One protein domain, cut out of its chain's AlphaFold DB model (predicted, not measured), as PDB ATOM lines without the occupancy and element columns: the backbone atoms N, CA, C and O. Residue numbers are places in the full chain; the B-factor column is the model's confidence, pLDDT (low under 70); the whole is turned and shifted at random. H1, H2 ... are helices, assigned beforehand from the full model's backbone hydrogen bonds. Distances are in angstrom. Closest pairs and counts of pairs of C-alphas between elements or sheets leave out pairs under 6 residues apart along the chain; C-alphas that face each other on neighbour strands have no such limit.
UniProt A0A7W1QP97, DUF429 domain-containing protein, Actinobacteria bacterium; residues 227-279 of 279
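AT A GLANCE: This is residues 227 to 279 of the 279 residues of the protein "DUF429 domain-containing protein" of Actinobacteria bacterium (UniProt A0A7W1QP97). Little regular structure is present: a wide loop, residues 227 to 244, lies at one end of the long axis, and a small helical hairpin of H1 and H2 follows it, with residues 270 to 279 as a tail. The printed part has 53 residues with two named helices, H1 then H2, and no named strand; the class is all helix, though the helices hold only 21 residues. It is elongated, spanning 34 by 20 by 16 A, and only just compact, close to loose, with a radius of gyration of the C-alphas of 11.5 A.

HOW THE PARTS SIT: H1, residues 245 to 256, and H2, residues 261 to 269, form a helical hairpin through a tight link of 4 residues. They touch, and their closest C-alphas, those of Leu 253 and Ala 263, are 5.2 A apart. They run opposite ways at a steep tilt of 37 degrees, only just past shallow. In both helices every O i to N i+4 pair is within hydrogen-bond range.

IN THESE COORDINATES: H1 begins at C-alpha 245 (66.400, 196.761, 93.775) and is 16.4 A long. H2 is 12.1 A long and ends at C-alpha 269 (62.934, 209.444, 105.385).

THE WHOLE: The two C-alphas farthest apart, those of Leu 236 and Arg 279, are 34.6 A apart. The printed part has no cut. Its mean pLDDT is 83.2, with residues 278 to 279 under 70.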
ATOM      1  N   ALA A 227      58.855 197.647  95.877       84.44
ATOM      2  CA  ALA A 227      58.640 199.092  95.864       84.44
ATOM      3  C   ALA A 227      59.733 199.866  95.100       84.44
ATOM      4  O   ALA A 227      60.000 201.033  95.376       84.44
ATOM      5  N   CYS A 228      60.412 199.246  94.126       86.31
ATOM      6  CA  CYS A 228      61.509 199.914  93.421       86.31
ATOM      7  C   CYS A 228      61.041 201.031  92.474       86.31
ATOM      8  O   CYS A 228      61.874 201.788  91.971       86.31
ATOM      9  N   GLY A 229      59.732 201.124  92.220       80.31
ATOM     10  CA  GLY A 229      59.116 202.126  91.349       80.31
ATOM     11  C   GLY A 229      59.410 201.927  89.862       80.31
ATOM     12  O   GLY A 229      59.216 202.836  89.069       80.31
ATOM     13  N   ASP A 230      59.961 200.780  89.456       79.88
ATOM     14  CA  ASP A 230      60.029 200.393  88.042       79.88
ATOM     15  C   ASP A 230      58.666 199.856  87.606       79.88
ATOM     16  O   ASP A 230      58.185 198.878  88.173       79.88
ATOM     17  N   ALA A 231      58.061 200.493  86.601       72.62
ATOM     18  CA  ALA A 231      56.769 200.091  86.053       72.62
ATOM     19  C   ALA A 231      56.791 198.670  85.460       72.62
ATOM     20  O   ALA A 231      55.750 198.019  85.391       72.62
ATOM     21  N   ALA A 232      57.967 198.170  85.066       76.69
ATOM     22  CA  ALA A 232      58.151 196.798  84.605       76.69
ATOM     23  C   ALA A 232      58.463 195.811  85.747       76.69
ATOM     24  O   ALA A 232      58.509 194.600  85.518       76.69
ATOM     25  N   CYS A 233      58.695 196.281  86.980       76.50
ATOM     26  CA  CYS A 233      59.009 195.397  88.095       76.50
ATOM     27  C   CYS A 233      57.745 194.830  88.739       76.50
ATOM     28  O   CYS A 233      56.937 195.531  89.335       76.50
ATOM     29  N   ASN A 234      57.639 193.510  88.684       73.56
ATOM     30  CA  ASN A 234      56.563 192.706  89.255       73.56
ATOM     31  C   ASN A 234      57.090 191.692  90.285       73.56
ATOM     32  O   ASN A 234      56.431 190.698  90.575       73.56
ATOM     33  N   ARG A 235      58.300 191.917  90.823       78.50
ATOM     34  CA  ARG A 235      58.926 190.983  91.767       78.50
ATOM     35  C   ARG A 235      58.207 190.998  93.105       78.50
ATOM     36  O   ARG A 235      58.010 192.062  93.683       78.50
ATOM     37  N   LEU A 236      57.919 189.809  93.615       79.25
ATOM     38  CA  LEU A 236      57.388 189.590  94.953       79.25
ATOM     39  C   LEU A 236      58.505 189.407  95.962       79.25
ATOM     40  O   LEU A 236      59.505 188.737  95.698       79.25
ATOM     41  N   VAL A 237      58.348 190.043  97.116       79.19
ATOM     42  CA  VAL A 237      59.387 190.116  98.140       79.19
ATOM     43  C   VAL A 237      58.777 190.007  99.525       79.19
ATOM     44  O   VAL A 237      57.652 190.439  99.748       79.19
ATOM     45  N   ARG A 238      59.536 189.444 100.469       76.81
ATOM     46  CA  ARG A 238      59.155 189.392 101.893       76.81
ATOM     47  C   ARG A 238      59.516 190.658 102.679       76.81
ATOM     48  O   ARG A 238      59.230 190.747 103.865       76.81
ATOM     49  N   GLY A 239      60.193 191.597 102.025       78.25
ATOM     50  CA  GLY A 239      60.526 192.919 102.549       78.25
ATOM     51  C   GLY A 239      59.979 193.993 101.619       78.25
ATOM     52  O   GLY A 239      58.922 193.815 101.027       78.25
ATOM     53  N   GLU A 240      60.713 195.087 101.454       81.50
ATOM     54  CA  GLU A 240      60.299 196.190 100.578       81.50
ATOM     55  C   GLU A 240      60.875 196.080  99.151       81.50
ATOM     56  O   GLU A 240      60.224 196.435  98.164       81.50
ATOM     57  N   PHE A 241      62.092 195.544  99.014       87.38
ATOM     58  CA  PHE A 241      62.811 195.482  97.741       87.38
ATOM     59  C   PHE A 241      63.246 194.067  97.388       87.38
ATOM     60  O   PHE A 241      63.568 193.251  98.251       87.38
ATOM     61  N   ALA A 242      63.297 193.784  96.085       86.44
ATOM     62  CA  ALA A 242      63.938 192.573  95.595       86.44
ATOM     63  C   ALA A 242      65.456 192.706  95.783       86.44
ATOM     64  O   ALA A 242      65.949 193.833  95.857       86.44
ATOM     65  N   PRO A 243      66.219 191.599  95.825       87.00
ATOM     66  CA  PRO A 243      67.670 191.678  95.964       87.00
ATOM     67  C   PRO A 243      68.294 192.662  94.953       87.00
ATOM     68  O   PRO A 243      68.124 192.498  93.741       87.00
ATOM     69  N   GLY A 244      68.949 193.715  95.460       87.50
ATOM     70  CA  GLY A 244      69.598 194.784  94.685       87.50
ATOM     71  C   GLY A 244      68.672 195.855  94.085       87.50
ATOM     72  O   GLY A 244      69.139 196.756  93.385       87.50
ATOM     73  N   HIS A 245      67.356 195.777  94.299       91.75
ATOM     74  CA  HIS A 245      66.400 196.761  93.775       91.75
ATOM     75  C   HIS A 245      66.284 198.024  94.638       91.75
ATOM     76  O   HIS A 245      65.882 199.070  94.130       91.75
ATOM     77  N   ASP A 246      66.681 197.951  95.900       90.81
ATOM     78  CA  ASP A 246      66.890 199.091  96.790       90.81
ATOM     79  C   ASP A 246      67.945 200.052  96.217       90.81
ATOM     80  O   ASP A 246      67.707 201.255  96.107       90.81
ATOM     81  N   ALA A 247      69.065 199.514  95.721       88.94
ATOM     82  CA  ALA A 247      70.102 200.294  95.051       88.94
ATOM     83  C   ALA A 247      69.574 200.973  93.777       88.94
ATOM     84  O   ALA A 247      69.867 202.143  93.532       88.94
ATOM     85  N   LYS A 248      68.736 200.275  92.996       88.06
ATOM     86  CA  LYS A 248      68.081 200.852  91.808       88.06
ATOM     87  C   LYS A 248      67.096 201.966  92.166       88.06
ATOM     88  O   LYS A 248      67.058 202.975  91.464       88.06
ATOM     89  N   ARG A 249      66.293 201.802  93.229       92.06
ATOM     90  CA  ARG A 249      65.389 202.858  93.723       92.06
ATOM     91  C   ARG A 249      66.199 204.076  94.146       92.06
ATOM     92  O   ARG A 249      65.912 205.176  93.691       92.06
ATOM     93  N   LYS A 250      67.251 203.863  94.937       89.25
ATOM     94  CA  LYS A 250      68.148 204.926  95.392       89.25
ATOM     95  C   LYS A 250      68.812 205.672  94.232       89.25
ATOM     96  O   LYS A 250      68.833 206.894  94.252       89.25
ATOM     97  N   ALA A 251      69.311 204.964  93.217       88.12
ATOM     98  CA  ALA A 251      69.918 205.585  92.039       88.12
ATOM     99  C   ALA A 251      68.922 206.460  91.255       88.12
ATOM    100  O   ALA A 251      69.291 207.531  90.783       88.12
ATOM    101  N   ARG A 252      67.653 206.043  91.162       87.62
ATOM    102  CA  ARG A 252      66.589 206.861  90.560       87.62
ATOM    103  C   ARG A 252      66.280 208.099  91.385       87.62
ATOM    104  O   ARG A 252      66.337 209.196  90.855       87.62
ATOM    105  N   LEU A 253      66.086 207.933  92.693       89.31
ATOM    106  CA  LEU A 253      65.897 209.064  93.602       89.31
ATOM    107  C   LEU A 253      67.071 210.048  93.541       89.31
ATOM    108  O   LEU A 253      66.864 211.240  93.696       89.31
ATOM    109  N   TRP A 254      68.300 209.586  93.293       90.00
ATOM    110  CA  TRP A 254      69.443 210.473  93.055       90.00
ATOM    111  C   TRP A 254      69.337 211.263  91.748       90.00
ATOM    112  O   TRP A 254      69.660 212.448  91.743       90.00
ATOM    113  N   ALA A 255      68.884 210.637  90.660       86.25
ATOM    114  CA  ALA A 255      68.639 211.330  89.397       86.25
ATOM    115  C   ALA A 255      67.506 212.366  89.534       86.25
ATOM    116  O   ALA A 255      67.643 213.501  89.071       86.25
ATOM    117  N   ASP A 256      66.441 211.993  90.244       87.00
ATOM    118  CA  ASP A 256      65.231 212.800  90.428       87.00
ATOM    119  C   ASP A 256      65.409 213.888  91.502       87.00
ATOM    120  O   ASP A 256      64.735 214.916  91.465       87.00
ATOM    121  N   ALA A 257      66.361 213.730  92.429       85.69
ATOM    122  CA  ALA A 257      66.668 214.709  93.480       85.69
ATOM    123  C   ALA A 257      67.064 216.089  92.933       85.69
ATOM    124  O   ALA A 257      66.914 217.090  93.630       85.69
ATOM    125  N   ARG A 258      67.540 216.160  91.683       77.38
ATOM    126  CA  ARG A 258      67.824 217.431  90.994       77.38
ATOM    127  C   ARG A 258      66.557 218.170  90.561       77.38
ATOM    128  O   ARG A 258      66.623 219.361  90.283       77.38
ATOM    129  N   GLN A 259      65.438 217.457  90.460       75.44
ATOM    130  CA  GLN A 259      64.202 217.921  89.835       75.44
ATOM    131  C   GLN A 259      63.070 218.161  90.844       75.44
ATOM    132  O   GLN A 259      62.096 218.819  90.491       75.44
ATOM    133  N   GLY A 260      63.174 217.684  92.095       77.88
ATOM    134  CA  GLY A 260      62.102 217.884  93.074       77.88
ATOM    135  C   GLY A 260      62.437 217.559  94.531       77.88
ATOM    136  O   GLY A 260      63.305 216.739  94.837       77.88
ATOM    137  N   ALA A 261      61.694 218.204  95.436       77.69
ATOM    138  CA  ALA A 261      61.798 218.021  96.886       77.69
ATOM    139  C   ALA A 261      61.363 216.617  97.343       77.69
ATOM    140  O   ALA A 261      61.963 216.066  98.261       77.69
ATOM    141  N   GLU A 262      60.408 215.992  96.648       84.50
ATOM    142  CA  GLU A 262      59.880 214.667  97.007       84.50
ATOM    143  C   GLU A 262      60.964 213.579  97.026       84.50
ATOM    144  O   GLU A 262      61.032 212.772  97.953       84.50
ATOM    145  N   ALA A 263      61.871 213.581  96.043       84.94
ATOM    146  CA  ALA A 263      62.957 212.606  95.986       84.94
ATOM    147  C   ALA A 263      63.971 212.802  97.130       84.94
ATOM    148  O   ALA A 263      64.500 211.830  97.675       84.94
ATOM    149  N   LEU A 264      64.223 214.055  97.530       86.00
ATOM    150  CA  LEU A 264      65.082 214.384  98.670       86.00
ATOM    151  C   LEU A 264      64.435 214.000 100.006       86.00
ATOM    152  O   LEU A 264      65.135 213.499 100.893       86.00
ATOM    153  N   ASP A 265      63.125 214.199 100.136       88.19
ATOM    154  CA  ASP A 265      62.354 213.818 101.316       88.19
ATOM    155  C   ASP A 265      62.310 212.299 101.481       88.19
ATOM    156  O   ASP A 265      62.556 211.801 102.580       88.19
ATOM    157  N   GLU A 266      62.118 211.544 100.396       88.56
ATOM    158  CA  GLU A 266      62.174 210.081 100.444       88.56
ATOM    159  C   GLU A 266      63.580 209.578 100.819       88.56
ATOM    160  O   GLU A 266      63.715 208.712 101.688       88.56
ATOM    161  N   LEU A 267      64.647 210.140 100.231       88.81
ATOM    162  CA  LEU A 267      66.027 209.802 100.614       88.81
ATOM    163  C   LEU A 267      66.269 210.044 102.111       88.81
ATOM    164  O   LEU A 267      66.864 209.197 102.782       88.81
ATOM    165  N   LYS A 268      65.776 211.170 102.645       88.81
ATOM    166  CA  LYS A 268      65.889 211.526 104.064       88.81
ATOM    167  C   LYS A 268      65.085 210.578 104.953       88.81
ATOM    168  O   LYS A 268      65.644 210.056 105.915       88.81
ATOM    169  N   ALA A 269      63.817 210.330 104.627       88.56
ATOM    170  CA  ALA A 269      62.934 209.444 105.385       88.56
ATOM    171  C   ALA A 269      63.500 208.020 105.495       88.56
ATOM    172  O   ALA A 269      63.348 207.363 106.522       88.56
ATOM    173  N   ARG A 270      64.214 207.563 104.459       88.00
ATOM    174  CA  ARG A 270      64.844 206.235 104.400       88.00
ATOM    175  C   ARG A 270      66.259 206.177 104.988       88.00
ATOM    176  O   ARG A 270      66.883 205.118 104.960       88.00
ATOM    177  N   GLY A 271      66.810 207.296 105.466       89.62
ATOM    178  CA  GLY A 271      68.199 207.374 105.936       89.62
ATOM    179  C   GLY A 271      69.239 207.121 104.834       89.62
ATOM    180  O   GLY A 271      70.386 206.764 105.111       89.62
ATOM    181  N   TRP A 272      68.860 207.272 103.564       90.88
ATOM    182  CA  TRP A 272      69.750 207.068 102.431       90.88
ATOM    183  C   TRP A 272      70.568 208.329 102.150       90.88
ATOM    184  O   TRP A 272      70.066 209.449 102.150       90.88
ATOM    185  N   LYS A 273      71.869 208.145 101.883       87.44
ATOM    186  CA  LYS A 273      72.770 209.256 101.529       87.44
ATOM    187  C   LYS A 273      72.227 210.021 100.314       87.44
ATOM    188  O   LYS A 273      71.843 209.380  99.335       87.44
ATOM    189  N   LYS A 274      72.269 211.356 100.376       83.44
ATOM    190  CA  LYS A 274      72.045 212.263  99.236       83.44
ATOM    191  C   LYS A 274      73.142 212.098  98.169       83.44
ATOM    192  O   LYS A 274      74.218 211.589  98.514       83.44
ATOM    193  N   PRO A 275      72.899 212.535  96.918       80.38
ATOM    194  CA  PRO A 275      73.941 212.609  95.899       80.38
ATOM    195  C   PRO A 275      75.162 213.399  96.417       80.38
ATOM    196  O   PRO A 275      74.966 214.439  97.053       80.38
ATOM    197  N   PRO A 276      76.404 212.915  96.216       76.19
ATOM    198  CA  PRO A 276      77.627 213.577  96.686       76.19
ATOM    199  C   PRO A 276      77.754 215.038  96.248       76.19
ATOM    200  O   PRO A 276      78.285 215.851  96.996       76.19
ATOM    201  N   GLU A 277      77.241 215.357  95.063       74.62
ATOM    202  CA  GLU A 277      77.220 216.689  94.464       74.62
ATOM    203  C   GLU A 277      76.225 217.671  95.113       74.62
ATOM    204  O   GLU A 277      76.251 218.853  94.795       74.62
ATOM    205  N   MET A 278      75.346 217.200  96.007       68.50
ATOM    206  CA  MET A 278      74.354 218.015  96.731       68.50
ATOM    207  C   MET A 278      74.662 218.113  98.238       68.50
ATOM    208  O   MET A 278      73.745 218.311  99.043       68.50
ATOM    209  N   ARG A 279      75.922 217.879  98.630       59.19
ATOM    210  CA  ARG A 279      76.407 218.034 100.011       59.19
ATOM    211  C   ARG A 279      76.748 219.474 100.349       59.19
ATOM    212  O   ARG A 279      77.347 220.144  99.484       59.19
TER     213      ARG A 279